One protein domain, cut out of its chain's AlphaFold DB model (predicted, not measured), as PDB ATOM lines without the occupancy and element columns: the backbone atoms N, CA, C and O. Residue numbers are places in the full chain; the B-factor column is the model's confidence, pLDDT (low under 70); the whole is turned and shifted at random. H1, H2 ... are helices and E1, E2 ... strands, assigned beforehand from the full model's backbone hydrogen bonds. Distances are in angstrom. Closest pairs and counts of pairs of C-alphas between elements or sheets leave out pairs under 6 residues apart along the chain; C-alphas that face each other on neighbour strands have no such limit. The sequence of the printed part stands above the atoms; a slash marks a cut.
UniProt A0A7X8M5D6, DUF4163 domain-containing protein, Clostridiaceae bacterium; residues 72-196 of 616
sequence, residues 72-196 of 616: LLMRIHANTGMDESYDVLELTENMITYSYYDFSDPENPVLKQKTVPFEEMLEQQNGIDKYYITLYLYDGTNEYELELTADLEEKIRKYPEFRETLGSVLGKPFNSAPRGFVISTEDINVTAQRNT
ATOM      1  N   LEU A  72     127.232 104.721 149.881       85.38
ATOM      2  CA  LEU A  72     126.369 105.843 150.248       85.38
ATOM      3  C   LEU A  72     127.211 106.956 150.876       85.38
ATOM      4  O   LEU A  72     127.842 106.752 151.912       85.38
ATOM      5  N   LEU A  73     127.205 108.137 150.274       84.38
ATOM      6  CA  LEU A  73     127.875 109.335 150.766       84.38
ATOM      7  C   LEU A  73     126.836 110.356 151.231       84.38
ATOM      8  O   LEU A  73     125.680 110.338 150.812       84.38
ATOM      9  N   MET A  74     127.251 111.271 152.098       90.19
ATOM     10  CA  MET A  74     126.413 112.361 152.586       90.19
ATOM     11  C   MET A  74     127.212 113.658 152.526       90.19
ATOM     12  O   MET A  74     128.378 113.681 152.920       90.19
ATOM     13  N   ARG A  75     126.584 114.743 152.067       89.12
ATOM     14  CA  ARG A  75     127.159 116.092 152.093       89.12
ATOM     15  C   ARG A  75     126.236 117.067 152.796       89.12
ATOM     16  O   ARG A  75     125.012 116.938 152.759       89.12
ATOM     17  N   ILE A  76     126.854 118.055 153.427       87.81
ATOM     18  CA  ILE A  76     126.178 119.220 153.984       87.81
ATOM     19  C   ILE A  76     126.517 120.417 153.110       87.81
ATOM     20  O   ILE A  76     127.685 120.648 152.808       87.81
ATOM     21  N   HIS A  77     125.512 121.206 152.766       81.25
ATOM     22  CA  HIS A  77     125.659 122.386 151.927       81.25
ATOM     23  C   HIS A  77     125.232 123.633 152.696       81.25
ATOM     24  O   HIS A  77     124.169 123.641 153.320       81.25
ATOM     25  N   ALA A  78     126.048 124.689 152.671       76.12
ATOM     26  CA  ALA A  78     125.692 125.965 153.284       76.12
ATOM     27  C   ALA A  78     124.674 126.724 152.414       76.12
ATOM     28  O   ALA A  78     124.889 126.948 151.227       76.12
ATOM     29  N   ASN A  79     123.581 127.194 153.012       68.19
ATOM     30  CA  ASN A  79     122.521 127.931 152.312       68.19
ATOM     31  C   ASN A  79     122.820 129.441 152.182       68.19
ATOM     32  O   ASN A  79     121.932 130.264 151.975       68.19
ATOM     33  N   THR A  80     124.079 129.843 152.383       56.22
ATOM     34  CA  THR A  80     124.504 131.248 152.493       56.22
ATOM     35  C   THR A  80     125.076 131.831 151.195       56.22
ATOM     36  O   THR A  80     125.758 132.852 151.243       56.22
ATOM     37  N   GLY A  81     124.787 131.223 150.039       46.06
ATOM     38  CA  GLY A  81     125.140 131.765 148.717       46.06
ATOM     39  C   GLY A  81     126.618 131.635 148.325       46.06
ATOM     40  O   GLY A  81     127.054 132.285 147.381       46.06
ATOM     41  N   MET A  82     127.389 130.815 149.039       44.78
ATOM     42  CA  MET A  82     128.695 130.323 148.594       44.78
ATOM     43  C   MET A  82     128.574 128.805 148.447       44.78
ATOM     44  O   MET A  82     127.987 128.182 149.332       44.78
ATOM     45  N   ASP A  83     129.097 128.234 147.356       51.34
ATOM     46  CA  ASP A  83     129.121 126.790 147.043       51.34
ATOM     47  C   ASP A  83     130.021 126.002 148.027       51.34
ATOM     48  O   ASP A  83     130.960 125.306 147.647       51.34
ATOM     49  N   GLU A  84     129.786 126.149 149.330       63.72
ATOM     50  CA  GLU A  84     130.489 125.422 150.376       63.72
ATOM     51  C   GLU A  84     129.738 124.119 150.662       63.72
ATOM     52  O   GLU A  84     128.704 124.104 151.338       63.72
ATOM     53  N   SER A  85     130.273 123.021 150.127       71.62
ATOM     54  CA  SER A  85     129.851 121.657 150.440       71.62
ATOM     55  C   SER A  85     130.896 120.947 151.291       71.62
ATOM     56  O   SER A  85     132.095 121.027 151.017       71.62
ATOM     57  N   TYR A  86     130.431 120.200 152.283       80.25
ATOM     58  CA  TYR A  86     131.269 119.476 153.227       80.25
ATOM     59  C   TYR A  86     130.916 117.987 153.208       80.25
ATOM     60  O   TYR A  86     129.776 117.625 153.512       80.25
ATOM     61  N   ASP A  87     131.883 117.125 152.877       78.69
ATOM     62  CA  ASP A  87     131.700 115.669 152.922       78.69
ATOM     63  C   ASP A  87     131.571 115.196 154.368       78.69
ATOM     64  O   ASP A  87     132.424 115.488 155.211       78.69
ATOM     65  N   VAL A  88     130.506 114.454 154.660       86.44
ATOM     66  CA  VAL A  88     130.275 113.864 155.976       86.44
ATOM     67  C   VAL A  88     131.070 112.574 156.087       86.44
ATOM     68  O   VAL A  88     130.863 111.627 155.334       86.44
ATOM     69  N   LEU A  89     131.974 112.542 157.060       80.69
ATOM     70  CA  LEU A  89     132.863 111.414 157.327       80.69
ATOM     71  C   LEU A  89     132.303 110.485 158.404       80.69
ATOM     72  O   LEU A  89     132.531 109.280 158.364       80.69
ATOM     73  N   GLU A  90     131.592 111.044 159.383       87.00
ATOM     74  CA  GLU A  90     130.987 110.283 160.475       87.00
ATOM     75  C   GLU A  90     129.689 110.954 160.927       87.00
ATOM     76  O   GLU A  90     129.630 112.175 161.102       87.00
ATOM     77  N   LEU A  91     128.657 110.144 161.148       92.19
ATOM     78  CA  LEU A  91     127.377 110.570 161.698       92.19
ATOM     79  C   LEU A  91     127.009 109.651 162.867       92.19
ATOM     80  O   LEU A  91     127.006 108.432 162.739       92.19
ATOM     81  N   THR A  92     126.697 110.246 164.012       90.25
ATOM     82  CA  THR A  92     126.217 109.543 165.212       90.25
ATOM     83  C   THR A  92     124.846 110.092 165.602       90.25
ATOM     84  O   THR A  92     124.319 110.977 164.927       90.25
ATOM     85  N   GLU A  93     124.277 109.629 166.719       88.50
ATOM     86  CA  GLU A  93     122.989 110.139 167.209       88.50
ATOM     87  C   GLU A  93     122.933 111.677 167.288       88.50
ATOM     88  O   GLU A  93     121.941 112.298 166.899       88.50
ATOM     89  N   ASN A  94     124.010 112.302 167.779       91.62
ATOM     90  CA  ASN A  94     124.015 113.723 168.146       91.62
ATOM     91  C   ASN A  94     125.188 114.519 167.562       91.62
ATOM     92  O   ASN A  94     125.236 115.732 167.738       91.62
ATOM     93  N   MET A  95     126.146 113.869 166.900       91.00
ATOM     94  CA  MET A  95     127.343 114.526 166.368       91.00
ATOM     95  C   MET A  95     127.512 114.212 164.888       91.00
ATOM     96  O   MET A  95     127.246 113.088 164.457       91.00
ATOM     97  N   ILE A  96     128.018 115.192 164.146       93.25
ATOM     98  CA  ILE A  96     128.410 115.068 162.746       93.25
ATOM     99  C   ILE A  96     129.861 115.518 162.580       93.25
ATOM    100  O   ILE A  96     130.255 116.574 163.082       93.25
ATOM    101  N   THR A  97     130.659 114.704 161.893       87.31
ATOM    102  CA  THR A  97     132.038 115.014 161.509       87.31
ATOM    103  C   THR A  97     132.092 115.179 159.999       87.31
ATOM    104  O   THR A  97     131.746 114.250 159.274       87.31
ATOM    105  N   TYR A  98     132.546 116.335 159.518       85.56
ATOM    106  CA  TYR A  98     132.700 116.613 158.089       85.56
ATOM    107  C   TYR A  98     134.089 117.157 157.756       85.56
ATOM    108  O   TYR A  98     134.755 117.747 158.616       85.56
ATOM    109  N   SER A  99     134.532 116.974 156.513       76.00
ATOM    110  CA  SER A  99     135.764 117.578 156.003       76.00
ATOM    111  C   SER A  99     135.530 118.920 155.321       76.00
ATOM    112  O   SER A  99     134.503 119.146 154.690       76.00
ATOM    113  N   TYR A 100     136.510 119.812 155.443       77.44
ATOM    114  CA  TYR A 100     136.545 121.127 154.815       77.44
ATOM    115  C   TYR A 100     137.979 121.508 154.445       77.44
ATOM    116  O   TYR A 100     138.929 121.086 155.105       77.44
ATOM    117  N   TYR A 101     138.153 122.338 153.422       66.56
ATOM    118  CA  TYR A 101     139.464 122.884 153.084       66.56
ATOM    119  C   TYR A 101     139.740 124.156 153.891       66.56
ATOM    120  O   TYR A 101     138.949 125.098 153.898       66.56
ATOM    121  N   ASP A 102     140.873 124.185 154.589       68.81
ATOM    122  CA  ASP A 102     141.387 125.387 155.238       68.81
ATOM    123  C   ASP A 102     142.236 126.185 154.246       68.81
ATOM    124  O   ASP A 102     143.355 125.794 153.909       68.81
ATOM    125  N   PHE A 103     141.693 127.320 153.810       69.38
ATOM    126  CA  PHE A 103     142.333 128.261 152.888       69.38
ATOM    127  C   PHE A 103     143.137 129.360 153.601       69.38
ATOM    128  O   PHE A 103     143.417 130.403 153.012       69.38
ATOM    129  N   SER A 104     143.525 129.163 154.869       73.38
ATOM    130  CA  SER A 104     144.417 130.097 155.580       73.38
ATOM    131  C   SER A 104     145.739 130.337 154.833       73.38
ATOM    132  O   SER A 104     146.335 131.405 154.986       73.38
ATOM    133  N   ASP A 105     146.168 129.367 154.018       66.88
ATOM    134  CA  ASP A 105     147.180 129.519 152.971       66.88
ATOM    135  C   ASP A 105     146.544 129.212 151.594       66.88
ATOM    136  O   ASP A 105     146.334 128.041 151.267       66.88
ATOM    137  N   PRO A 106     146.194 130.231 150.786       63.75
ATOM    138  CA  PRO A 106     145.471 130.038 149.526       63.75
ATOM    139  C   PRO A 106     146.238 129.243 148.463       63.75
ATOM    140  O   PRO A 106     145.617 128.682 147.564       63.75
ATOM    141  N   GLU A 107     147.572 129.206 148.535       57.19
ATOM    142  CA  GLU A 107     148.403 128.454 147.584       57.19
ATOM    143  C   GLU A 107     148.530 126.973 147.964       57.19
ATOM    144  O   GLU A 107     148.949 126.160 147.140       57.19
ATOM    145  N   ASN A 108     148.158 126.610 149.194       54.94
ATOM    146  CA  ASN A 108     148.249 125.246 149.698       54.94
ATOM    147  C   ASN A 108     147.073 124.920 150.639       54.94
ATOM    148  O   ASN A 108     147.262 124.834 151.858       54.94
ATOM    149  N   PRO A 109     145.851 124.757 150.095       55.97
ATOM    150  CA  PRO A 109     144.681 124.433 150.896       55.97
ATOM    151  C   PRO A 109     144.855 123.076 151.580       55.97
ATOM    152  O   PRO A 109     145.185 122.076 150.944       55.97
ATOM    153  N   VAL A 110     144.610 123.033 152.890       59.66
ATOM    154  CA  VAL A 110     144.771 121.811 153.688       59.66
ATOM    155  C   VAL A 110     143.405 121.247 154.039       59.66
ATOM    156  O   VAL A 110     142.598 121.933 154.669       59.66
ATOM    157  N   LEU A 111     143.156 119.984 153.689       61.94
ATOM    158  CA  LEU A 111     141.952 119.278 154.118       61.94
ATOM    159  C   LEU A 111     141.974 119.101 155.645       61.94
ATOM    160  O   LEU A 111     142.890 118.503 156.214       61.94
ATOM    161  N   LYS A 112     140.961 119.635 156.321       71.69
ATOM    162  CA  LYS A 112     140.728 119.509 157.761       71.69
ATOM    163  C   LYS A 112     139.370 118.876 158.013       71.69
ATOM    164  O   LYS A 112     138.523 118.813 157.133       71.69
ATOM    165  N   GLN A 113     139.168 118.401 159.233       82.75
ATOM    166  CA  GLN A 113     137.908 117.814 159.671       82.75
ATOM    167  C   GLN A 113     137.386 118.577 160.878       82.75
ATOM    168  O   GLN A 113     138.165 119.097 161.685       82.75
ATOM    169  N   LYS A 114     136.065 118.651 161.004       85.56
ATOM    170  CA  LYS A 114     135.397 119.317 162.114       85.56
ATOM    171  C   LYS A 114     134.236 118.465 162.599       85.56
ATOM    172  O   LYS A 114     133.409 118.040 161.800       85.56
ATOM    173  N   THR A 115     134.168 118.271 163.911       92.94
ATOM    174  CA  THR A 115     133.069 117.573 164.583       92.94
ATOM    175  C   THR A 115     132.226 118.582 165.352       92.94
ATOM    176  O   THR A 115     132.760 119.338 166.169       92.94
ATOM    177  N   VAL A 116     130.920 118.600 165.097       92.12
ATOM    178  CA  VAL A 116     129.949 119.511 165.727       92.12
ATOM    179  C   VAL A 116     128.685 118.757 166.152       92.12
ATOM    180  O   VAL A 116     128.419 117.678 165.617       92.12
ATOM    181  N   PRO A 117     127.897 119.283 167.108       95.00
ATOM    182  CA  PRO A 117     126.548 118.791 167.363       95.00
ATOM    183  C   PRO A 117     125.690 118.857 166.097       95.00
ATOM    184  O   PRO A 117     125.736 119.847 165.365       95.00
ATOM    185  N   PHE A 118     124.880 117.828 165.849       93.31
ATOM    186  CA  PHE A 118     124.012 117.770 164.669       93.31
ATOM    187  C   PHE A 118     122.988 118.916 164.653       93.31
ATOM    188  O   PHE A 118     122.588 119.385 163.593       93.31
ATOM    189  N   GLU A 119     122.604 119.432 165.818       90.62
ATOM    190  CA  GLU A 119     121.705 120.577 165.971       90.62
ATOM    191  C   GLU A 119     122.243 121.848 165.300       90.62
ATOM    192  O   GLU A 119     121.443 122.684 164.885       90.62
ATOM    193  N   GLU A 120     123.565 121.980 165.122       90.56
ATOM    194  CA  GLU A 120     124.143 123.078 164.333       90.56
ATOM    195  C   GLU A 120     123.716 123.009 162.856       90.56
ATOM    196  O   GLU A 120     123.615 124.042 162.195       90.56
ATOM    197  N   MET A 121     123.418 121.809 162.337       89.75
ATOM    198  CA  MET A 121     122.920 121.603 160.968       89.75
ATOM    199  C   MET A 121     121.453 122.013 160.817       89.75
ATOM    200  O   MET A 121     120.975 122.208 159.705       89.75
ATOM    201  N   LEU A 122     120.740 122.162 161.936       87.19
ATOM    202  CA  LEU A 122     119.338 122.579 161.991       87.19
ATOM    203  C   LEU A 122     119.185 124.073 162.314       87.19
ATOM    204  O   LEU A 122     118.064 124.558 162.472       87.19
ATOM    205  N   GLU A 123     120.292 124.810 162.458       87.75
ATOM    206  CA  GLU A 123     120.252 126.249 162.698       87.75
ATOM    207  C   GLU A 123     119.541 126.967 161.553       87.75
ATOM    208  O   GLU A 123     119.809 126.719 160.381       87.75
ATOM    209  N   GLN A 124     118.672 127.916 161.896       85.56
ATOM    210  CA  GLN A 124     118.012 128.768 160.914       85.56
ATOM    211  C   GLN A 124     118.578 130.180 160.953       85.56
ATOM    212  O   GLN A 124     118.723 130.784 162.019       85.56
ATOM    213  N   GLN A 125     118.823 130.741 159.774       78.88
ATOM    214  CA  GLN A 125     119.172 132.139 159.589       78.88
ATOM    215  C   GLN A 125     118.077 132.801 158.753       78.88
ATOM    216  O   GLN A 125     117.780 132.380 157.643       78.88
ATOM    217  N   ASN A 126     117.425 133.826 159.309       79.06
ATOM    218  CA  ASN A 126     116.288 134.515 158.678       79.06
ATOM    219  C   ASN A 126     115.104 133.595 158.301       79.06
ATOM    220  O   ASN A 126     114.365 133.891 157.368       79.06
ATOM    221  N   GLY A 127     114.898 132.506 159.052       74.81
ATOM    222  CA  GLY A 127     113.803 131.553 158.819       74.81
ATOM    223  C   GLY A 127     114.076 130.525 157.718       74.81
ATOM    224  O   GLY A 127     113.172 129.773 157.371       74.81
ATOM    225  N   ILE A 128     115.301 130.489 157.195       71.25
ATOM    226  CA  ILE A 128     115.783 129.498 156.234       71.25
ATOM    227  C   ILE A 128     116.828 128.638 156.942       71.25
ATOM    228  O   ILE A 128     117.619 129.158 157.736       71.25
ATOM    229  N   ASP A 129     116.829 127.333 156.679       79.25
ATOM    230  CA  ASP A 129     117.854 126.438 157.209       79.25
ATOM    231  C   ASP A 129     119.228 126.867 156.695       79.25
ATOM    232  O   ASP A 129     119.439 127.029 155.493       79.25
ATOM    233  N   LYS A 130     120.160 127.067 157.625       82.44
ATOM    234  CA  LYS A 130     121.539 127.468 157.348       82.44
ATOM    235  C   LYS A 130     122.284 126.403 156.548       82.44
ATOM    236  O   LYS A 130     123.189 126.751 155.794       82.44
ATOM    237  N   TYR A 131     121.885 125.143 156.698       84.00
ATOM    238  CA  TYR A 131     122.433 124.016 155.963       84.00
ATOM    239  C   TYR A 131     121.325 123.124 155.405       84.00
ATOM    240  O   TYR A 131     120.273 122.976 156.029       84.00
ATOM    241  N   TYR A 132     121.583 122.490 154.264       85.00
ATOM    242  CA  TYR A 132     120.791 121.361 153.780       85.00
ATOM    243  C   TYR A 132     121.676 120.127 153.591       85.00
ATOM    244  O   TYR A 132     122.900 120.227 153.502       85.00
ATOM    245  N   ILE A 133     121.043 118.958 153.616       87.56
ATOM    246  CA  ILE A 133     121.699 117.653 153.584       87.56
ATOM    247  C   ILE A 133     121.330 116.976 152.275       87.56
ATOM    248  O   ILE A 133     120.149 116.913 151.941       87.56
ATOM    249  N   THR A 134     122.328 116.402 151.619       84.44
ATOM    250  CA  THR A 134     122.153 115.618 150.399       84.44
ATOM    251  C   THR A 134     122.835 114.263 150.563       84.44
ATOM    252  O   THR A 134     123.910 114.171 151.164       84.44
ATOM    253  N   LEU A 135     122.208 113.205 150.048       87.19
ATOM    254  CA  LEU A 135     122.801 111.871 149.966       87.19
ATOM    255  C   LEU A 135     123.221 111.587 148.528       87.19
ATOM    256  O   LEU A 135     122.527 111.972 147.593       87.19
ATOM    257  N   TYR A 136     124.342 110.893 148.369       82.75
ATOM    258  CA  TYR A 136     124.860 110.479 147.072       82.75
ATOM    259  C   TYR A 136     125.127 108.985 147.072       82.75
ATOM    260  O   TYR A 136     125.535 108.418 148.084       82.75
ATOM    261  N   LEU A 137     124.945 108.349 145.924       81.25
ATOM    262  CA  LEU A 137     125.378 106.985 145.688       81.25
ATOM    263  C   LEU A 137     126.624 107.006 144.802       81.25
ATOM    264  O   LEU A 137     126.563 107.518 143.695       81.25
ATOM    265  N   TYR A 138     127.742 106.463 145.265       72.19
ATOM    266  CA  TYR A 138     129.007 106.454 144.532       72.19
ATOM    267  C   TYR A 138     129.338 105.057 144.016       72.19
ATOM    268  O   TYR A 138     129.699 104.198 144.807       72.19
ATOM    269  N   ASP A 139     129.259 104.806 142.712       63.19
ATOM    270  CA  ASP A 139     129.476 103.467 142.127       63.19
ATOM    271  C   ASP A 139     130.953 103.079 141.912       63.19
ATOM    272  O   ASP A 139     131.246 102.100 141.228       63.19
ATOM    273  N   GLY A 140     131.887 103.844 142.483       46.12
ATOM    274  CA  GLY A 140     133.321 103.719 142.210       46.12
ATOM    275  C   GLY A 140     133.801 104.612 141.063       46.12
ATOM    276  O   GLY A 140     134.999 104.853 140.942       46.12
ATOM    277  N   THR A 141     132.889 105.162 140.254       47.94
ATOM    278  CA  THR A 141     133.208 106.077 139.146       47.94
ATOM    279  C   THR A 141     132.388 107.368 139.204       47.94
ATOM    280  O   THR A 141     132.954 108.449 139.061       47.94
ATOM    281  N   ASN A 142     131.083 107.273 139.460       52.31
ATOM    282  CA  ASN A 142     130.121 108.375 139.432       52.31
ATOM    283  C   ASN A 142     129.419 108.531 140.782       52.31
ATOM    284  O   ASN A 142     129.141 107.541 141.456       52.31
ATOM    285  N   GLU A 143     129.085 109.771 141.144       69.81
ATOM    286  CA  GLU A 143     128.239 110.100 142.294       69.81
ATOM    287  C   GLU A 143     126.840 110.506 141.814       69.81
ATOM    288  O   GLU A 143     126.677 111.501 141.109       69.81
ATOM    289  N   TYR A 144     125.819 109.754 142.209       69.81
ATOM    290  CA  TYR A 144     124.423 110.047 141.907       69.81
ATOM    291  C   TYR A 144     123.780 110.740 143.100       69.81
ATOM    292  O   TYR A 144     123.632 110.120 144.151       69.81
ATOM    293  N   GLU A 145     123.391 112.003 142.948       81.56
ATOM    294  CA  GLU A 145     122.566 112.688 143.944       81.56
ATOM    295  C   GLU A 145     121.218 111.975 144.093       81.56
ATOM    296  O   GLU A 145     120.585 111.601 143.102       81.56
ATOM    297  N   LEU A 146     120.799 111.759 145.337       79.56
ATOM    298  CA  LEU A 146     119.589 111.024 145.665       79.56
ATOM    299  C   LEU A 146     118.491 111.973 146.139       79.56
ATOM    300  O   LEU A 146     118.717 112.818 147.002       79.56
ATOM    301  N   GLU A 147     117.277 111.773 145.634       82.75
ATOM    302  CA  GLU A 147     116.076 112.421 146.152       82.75
ATOM    303  C   GLU A 147     115.648 111.722 147.449       82.75
ATOM    304  O   GLU A 147     115.367 110.521 147.472       82.75
ATOM    305  N   LEU A 148     115.604 112.461 148.557       85.38
ATOM    306  CA  LEU A 148     115.185 111.912 149.842       85.38
ATOM    307  C   LEU A 148     113.656 111.903 149.925       85.38
ATOM    308  O   LEU A 148     112.991 112.921 149.752       85.38
ATOM    309  N   THR A 149     113.077 110.756 150.277       80.94
ATOM    310  CA  THR A 149     111.653 110.726 150.647       80.94
ATOM    311  C   THR A 149     111.384 111.611 151.873       80.94
ATOM    312  O   THR A 149     112.207 111.693 152.785       80.94
ATOM    313  N   ALA A 150     110.188 112.200 151.961       78.75
ATOM    314  CA  ALA A 150     109.810 113.068 153.084       78.75
ATOM    315  C   ALA A 150     109.946 112.395 154.472       78.75
ATOM    316  O   ALA A 150     110.320 113.049 155.443       78.75
ATOM    317  N   ASP A 151     109.680 111.084 154.572       85.94
ATOM    318  CA  ASP A 151     109.877 110.308 155.811       85.94
ATOM    319  C   ASP A 151     111.363 110.206 156.192       85.94
ATOM    320  O   ASP A 151     111.706 110.327 157.369       85.94
ATOM    321  N   LEU A 152     112.249 110.028 155.208       88.88
ATOM    322  CA  LEU A 152     113.690 109.960 155.435       88.88
ATOM    323  C   LEU A 152     114.247 111.313 155.895       88.88
ATOM    324  O   LEU A 152     114.980 111.368 156.883       88.88
ATOM    325  N   GLU A 153     113.858 112.410 155.239       87.94
ATOM    326  CA  GLU A 153     114.245 113.764 155.658       87.94
ATOM    327  C   GLU A 153     113.792 114.068 157.091       87.94
ATOM    328  O   GLU A 153     114.559 114.590 157.911       87.94
ATOM    329  N   GLU A 154     112.547 113.712 157.423       86.88
ATOM    330  CA  GLU A 154     112.007 113.886 158.767       86.88
ATOM    331  C   GLU A 154     112.790 113.060 159.795       86.88
ATOM    332  O   GLU A 154     113.111 113.570 160.876       86.88
ATOM    333  N   LYS A 155     113.146 111.815 159.457       86.62
ATOM    334  CA  LYS A 155     113.903 110.922 160.336       86.62
ATOM    335  C   LYS A 155     115.311 111.418 160.620       86.62
ATOM    336  O   LYS A 155     115.689 111.508 161.787       86.62
ATOM    337  N   ILE A 156     116.037 111.847 159.589       91.81
ATOM    338  CA  ILE A 156     117.366 112.457 159.735       91.81
ATOM    339  C   ILE A 156     117.297 113.680 160.661       91.81
ATOM    340  O   ILE A 156     118.137 113.855 161.545       91.81
ATOM    341  N   ARG A 157     116.267 114.523 160.515       90.81
ATOM    342  CA  ARG A 157     116.137 115.754 161.307       90.81
ATOM    343  C   ARG A 157     115.701 115.511 162.749       90.81
ATOM    344  O   ARG A 157     116.240 116.163 163.642       90.81
ATOM    345  N   LYS A 158     114.743 114.613 163.003       87.88
ATOM    346  CA  LYS A 158     114.052 114.519 164.306       87.88
ATOM    347  C   LYS A 158     114.441 113.329 165.185       87.88
ATOM    348  O   LYS A 158     114.146 113.387 166.377       87.88
ATOM    349  N   TYR A 159     115.068 112.288 164.639       88.25
ATOM    350  CA  TYR A 159     115.253 111.007 165.331       88.25
ATOM    351  C   TYR A 159     116.752 110.678 165.458       88.25
ATOM    352  O   TYR A 159     117.340 110.153 164.510       88.25
ATOM    353  N   PRO A 160     117.401 111.005 166.596       86.25
ATOM    354  CA  PRO A 160     118.823 110.733 166.827       86.25
ATOM    355  C   PRO A 160     119.218 109.273 166.560       86.25
ATOM    356  O   PRO A 160     120.199 109.013 165.873       86.25
ATOM    357  N   GLU A 161     118.407 108.314 166.998       80.62
ATOM    358  CA  GLU A 161     118.625 106.879 166.785       80.62
ATOM    359  C   GLU A 161     118.685 106.498 165.295       80.62
ATOM    360  O   GLU A 161     119.417 105.592 164.883       80.62
ATOM    361  N   PHE A 162     117.951 107.225 164.449       89.81
ATOM    362  CA  PHE A 162     117.999 107.007 163.011       89.81
ATOM    363  C   PHE A 162     119.271 107.591 162.391       89.81
ATOM    364  O   PHE A 162     119.811 107.008 161.455       89.81
ATOM    365  N   ARG A 163     119.809 108.694 162.926       92.81
ATOM    366  CA  ARG A 163     121.095 109.251 162.469       92.81
ATOM    367  C   ARG A 163     122.243 108.285 162.724       92.81
ATOM    368  O   ARG A 163     123.101 108.144 161.863       92.81
ATOM    369  N   GLU A 164     122.233 107.585 163.857       85.94
ATOM    370  CA  GLU A 164     123.197 106.511 164.125       85.94
ATOM    371  C   GLU A 164     123.054 105.363 163.112       85.94
ATOM    372  O   GLU A 164     124.049 104.870 162.579       85.94
ATOM    373  N   THR A 165     121.817 104.994 162.765       87.44
ATOM    374  CA  THR A 165     121.542 103.975 161.740       87.44
ATOM    375  C   THR A 165     122.051 104.407 160.360       87.44
ATOM    376  O   THR A 165     122.757 103.643 159.703       87.44
ATOM    377  N   LEU A 166     121.774 105.645 159.943       90.31
ATOM    378  CA  LEU A 166     122.293 106.227 158.703       90.31
ATOM    379  C   LEU A 166     123.824 106.306 158.717       90.31
ATOM    380  O   LEU A 166     124.478 105.864 157.778       90.31
ATOM    381  N   GLY A 167     124.417 106.787 159.806       85.00
ATOM    382  CA  GLY A 167     125.868 106.840 159.968       85.00
ATOM    383  C   GLY A 167     126.536 105.472 159.872       85.00
ATOM    384  O   GLY A 167     127.648 105.363 159.361       85.00
ATOM    385  N   SER A 168     125.841 104.403 160.273       84.94
ATOM    386  CA  SER A 168     126.347 103.035 160.154       84.94
ATOM    387  C   SER A 168     126.493 102.543 158.708       84.94
ATOM    388  O   SER A 168     127.220 101.566 158.498       84.94
ATOM    389  N   VAL A 169     125.847 103.195 157.731       85.50
ATOM    390  CA  VAL A 169     125.895 102.837 156.302       85.50
ATOM    391  C   VAL A 169     126.684 103.825 155.441       85.50
ATOM    392  O   VAL A 169     127.063 103.464 154.329       85.50
ATOM    393  N   LEU A 170     126.976 105.032 155.937       84.50
ATOM    394  CA  LEU A 170     127.783 106.008 155.202       84.50
ATOM    395  C   LEU A 170     129.197 105.477 154.934       84.50
ATOM    396  O   LEU A 170     129.834 104.881 155.807       84.50
ATOM    397  N   GLY A 171     129.680 105.683 153.709       67.88
ATOM    398  CA  GLY A 171     130.989 105.226 153.244       67.88
ATOM    399  C   GLY A 171     131.135 103.703 153.160       67.88
ATOM    400  O   GLY A 171     132.256 103.212 153.034       67.88
ATOM    401  N   LYS A 172     130.033 102.944 153.250       77.56
ATOM    402  CA  LYS A 172     130.018 101.476 153.156       77.56
ATOM    403  C   LYS A 172     129.224 101.007 151.934       77.56
ATOM    404  O   LYS A 172     128.373 101.759 151.456       77.56
ATOM    405  N   PRO A 173     129.467  99.768 151.460       71.31
ATOM    406  CA  PRO A 173     128.661  99.125 150.427       71.31
ATOM    407  C   PRO A 173     127.160  99.306 150.663       71.31
ATOM    408  O   PRO A 173     126.627  98.906 151.703       71.31
ATOM    409  N   PHE A 174     126.497  99.922 149.691       71.69
ATOM    410  CA  PHE A 174     125.077 100.218 149.677       71.69
ATOM    411  C   PHE A 174     124.385  99.263 148.705       71.69
ATOM    412  O   PHE A 174     124.736  99.162 147.530       71.69
ATOM    413  N   ASN A 175     123.452  98.477 149.231       55.66
ATOM    414  CA  ASN A 175     123.091  97.188 148.642       55.66
ATOM    415  C   ASN A 175     121.883  97.259 147.683       55.66
ATOM    416  O   ASN A 175     121.508  96.244 147.099       55.66
ATOM    417  N   SER A 176     121.281  98.438 147.504       50.09
ATOM    418  CA  SER A 176     120.207  98.692 146.541       50.09
ATOM    419  C   SER A 176     120.473  99.985 145.772       50.09
ATOM    420  O   SER A 176     120.739 101.030 146.360       50.09
ATOM    421  N   ALA A 177     120.376  99.938 144.441       49.81
ATOM    422  CA  ALA A 177     120.228 101.166 143.673       49.81
ATOM    423  C   ALA A 177     118.834 101.746 144.000       49.81
ATOM    424  O   ALA A 177     117.833 101.055 143.776       49.81
ATOM    425  N   PRO A 178     118.737 102.967 144.553       54.72
ATOM    426  CA  PRO A 178     117.461 103.597 144.853       54.72
ATOM    427  C   PRO A 178     116.619 103.694 143.575       54.72
ATOM    428  O   PRO A 178     117.121 104.061 142.506       54.72
ATOM    429  N   ARG A 179     115.335 103.321 143.654       45.00
ATOM    430  CA  ARG A 179     114.442 103.308 142.484       45.00
ATOM    431  C   ARG A 179     114.310 104.727 141.940       45.00
ATOM    432  O   ARG A 179     113.722 105.583 142.589       45.00
ATOM    433  N   GLY A 180     114.847 104.965 140.745       50.81
ATOM    434  CA  GLY A 180     114.817 106.291 140.127       50.81
ATOM    435  C   GLY A 180     115.568 107.357 140.931       50.81
ATOM    436  O   GLY A 180     115.124 108.495 140.939       50.81
ATOM    437  N   PHE A 181     116.653 106.984 141.625       62.59
ATOM    438  CA  PHE A 181     117.435 107.867 142.510       62.59
ATOM    439  C   PHE A 181     116.682 108.373 143.747       62.59
ATOM    440  O   PHE A 181     117.206 109.201 144.481       62.59
ATOM    441  N   VAL A 182     115.501 107.826 144.042       70.25
ATOM    442  CA  VAL A 182     114.765 108.127 145.272       70.25
ATOM    443  C   VAL A 182     115.198 107.175 146.384       70.25
ATOM    444  O   VAL A 182     115.019 105.960 146.261       70.25
ATOM    445  N   ILE A 183     115.738 107.714 147.476       83.44
ATOM    446  CA  ILE A 183     116.180 106.953 148.649       83.44
ATOM    447  C   ILE A 183     115.203 107.105 149.817       83.44
ATOM    448  O   ILE A 183     114.762 108.200 150.185       83.44
ATOM    449  N   SER A 184     114.849 105.969 150.410       83.88
ATOM    450  CA  SER A 184     113.909 105.878 151.520       83.88
ATOM    451  C   SER A 184     114.583 105.437 152.817       83.88
ATOM    452  O   SER A 184     115.691 104.905 152.836       83.88
ATOM    453  N   THR A 185     113.878 105.620 153.932       82.19
ATOM    454  CA  THR A 185     114.275 105.072 155.237       82.19
ATOM    455  C   THR A 185     114.502 103.562 155.181       82.19
ATOM    456  O   THR A 185     115.396 103.048 155.853       82.19
ATOM    457  N   GLU A 186     113.707 102.846 154.387       79.19
ATOM    458  CA  GLU A 186     113.810 101.393 154.294       79.19
ATOM    459  C   GLU A 186     115.140 100.965 153.665       79.19
ATOM    460  O   GLU A 186     115.805 100.078 154.195       79.19
ATOM    461  N   ASP A 187     115.601 101.675 152.632       79.06
ATOM    462  CA  ASP A 187     116.890 101.406 151.982       79.06
ATOM    463  C   ASP A 187     118.071 101.547 152.965       79.06
ATOM    464  O   ASP A 187     119.010 100.740 152.961       79.06
ATOM    465  N   ILE A 188     117.998 102.538 153.866       84.88
ATOM    466  CA  ILE A 188     118.983 102.749 154.937       84.88
ATOM    467  C   ILE A 188     118.935 101.609 155.961       84.88
ATOM    468  O   ILE A 188     119.975 101.056 156.321       84.88
ATOM    469  N   ASN A 189     117.738 101.231 156.416       79.44
ATOM    470  CA  ASN A 189     117.558 100.198 157.436       79.44
ATOM    471  C   ASN A 189     118.022  98.818 156.955       79.44
ATOM    472  O   ASN A 189     118.744  98.131 157.680       79.44
ATOM    473  N   VAL A 190     117.647  98.429 155.732       71.19
ATOM    474  CA  VAL A 190     118.055  97.151 155.130       71.19
ATOM    475  C   VAL A 190     119.578  97.080 155.016       71.19
ATOM    476  O   VAL A 190     120.192  96.079 155.399       71.19
ATOM    477  N   THR A 191     120.213  98.162 154.562       73.94
ATOM    478  CA  THR A 191     121.675  98.218 154.438       73.94
ATOM    479  C   THR A 191     122.368  98.173 155.810       73.94
ATOM    480  O   THR A 191     123.358  97.457 155.984       73.94
ATOM    481  N   ALA A 192     121.831  98.861 156.823       77.00
ATOM    482  CA  ALA A 192     122.385  98.878 158.180       77.00
ATOM    483  C   ALA A 192     122.335  97.495 158.858       77.00
ATOM    484  O   ALA A 192     123.304  97.061 159.492       77.00
ATOM    485  N   GLN A 193     121.230  96.765 158.691       66.69
ATOM    486  CA  GLN A 193     121.066  95.409 159.230       66.69
ATOM    487  C   GLN A 193     122.061  94.416 158.617       66.69
ATOM    488  O   GLN A 193     122.597  93.556 159.315       66.69
ATOM    489  N   ARG A 194     122.373  94.565 157.328       62.84
ATOM    490  CA  ARG A 194     123.371  93.736 156.641       62.84
ATOM    491  C   ARG A 194     124.794  94.047 157.109       62.84
ATOM    492  O   ARG A 194     125.549  93.131 157.435       62.84
ATOM    493  N   ASN A 195     125.143  95.330 157.208       60.22
ATOM    494  CA  ASN A 195     126.483  95.778 157.606       60.22
ATOM    495  C   ASN A 195     126.840  95.442 159.065       60.22
ATOM    496  O   ASN A 195     128.014  95.481 159.433       60.22
ATOM    497  N   THR A 196     125.856  95.094 159.898       52.03
ATOM    498  CA  THR A 196     126.055  94.708 161.305       52.03
ATOM    499  C   THR A 196     126.206  93.196 161.529       52.03
ATOM    500  O   THR A 196     126.446  92.787 162.662       52.03
TER     501      THR A 196
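Overview. This is residues 72 to 196 of the 616 residues of the protein "DUF4163 domain-containing protein" of Clostridiaceae bacterium (UniProt A0A7X8M5D6). One strongly twisted sheet of six strands makes most of the body, and at one end of the long axis a small cluster of three helices, H2, H3 and H4, packs together beside it, with H4 outermost and off the sheet. The hairpin of E3 and E4 reaches out to the opposite end of that axis, and the short helix H1 follows directly after E4. The printed part has 125 residues, with six named strands and four named helices in the order E1 E2 E3 E4 H1 E5 E6 H2 H3 H4; its class is mixed, helices and strands. The sheet runs E4 E3 E2 E1 E5 E6 and is antiparallel throughout. The whole is compact, with a radius of gyration of the C-alphas of 14.9 A and spans of 43 by 36 by 27 A.

Arrangement. In the sheet, E1, residues 72 to 78, and E5, residues 131 to 138, are inner strands and antiparallel neighbours, their directions at 153 degrees; N 75 and O 134 are 2.9 A apart, within hydrogen-bond range. On the other side of E1 is E2, residues 85 to 91, antiparallel at 129 degrees, with N 86 and O 76 at 2.8 A. The pairing of E2 is staggered: its residues 85 to 87 pair with E1, and its residues 88 to 91 pair with E3, residues 95 to 102, where N 97 and O 90 are 2.8 A apart. E4, residues 110 to 117, is an edge strand and forms a hairpin with E3, with N 112 and O 100 at 2.8 A. E1, E2, E3 and E4 are a meander, each strand the antiparallel neighbour of the one before. The other edge strand is E6, residues 143 to 148, in a hairpin with E5, with N 144 and O 137 at 2.8 A. H1, residues 118 to 122, is on the sheet at a height over the sheet of 7.3 A, over none of the strands, but only just, with 2 of its C-alphas falling on E1. H3, residues 160 to 167, stands at the sheet's level; its closest C-alpha pair with E2 is Gly 167 and Leu 91, 4.4 A apart. H2, residues 150 to 158, only grazes the sheet with its residues 153 to 157, and it and H3 touch only at the corner, the closest C-alphas being Ile 156 and Arg 163 at 5.6 A. H4, residues 185 to 195, is not on the sheet; it touches H3 at a steep tilt of 63 degrees, the same way, the closest C-alphas being Leu 166 and Ile 188 at 6.1 A. H4 and H2 only just touch, with 3 pairs of C-alphas within 8 A, the closest being Leu 152 and Thr 185 at 4.9 A. Every O i to N i+4 pair is within hydrogen-bond range in H2, H3 and H4; in H1 it is 0 of 1, beside 2 of 2 O i to N i+3 pairs.

Along the chain. E1 begins at C-alpha 72, (126.369, 105.843, 150.248), and is 20.4 A long. E3 measures 21.0 A, E4 23.0 A and E5 22.0 A. E4 ends at C-alpha 117, (126.548, 118.791, 167.363), and H1 follows with no residue between. H4, the longest helix by residues, measures 15.5 A and ends at C-alpha 195, (126.483, 95.778, 157.606).

Size, cuts and confidence. The two C-alphas farthest apart are those of Glu 107 and Gln 193, at 44.4 A. The printed part has no cut. H3 to H4 is the long link; residues 168 to 184 hold no named element, but residues 182 to 183 pair parallel with residues 147 to 148 of E6. The mean pLDDT of the printed part is 76.8, and 34 residues are under 70, among them residues 79 to 84, 105 to 111 and 175 to 181.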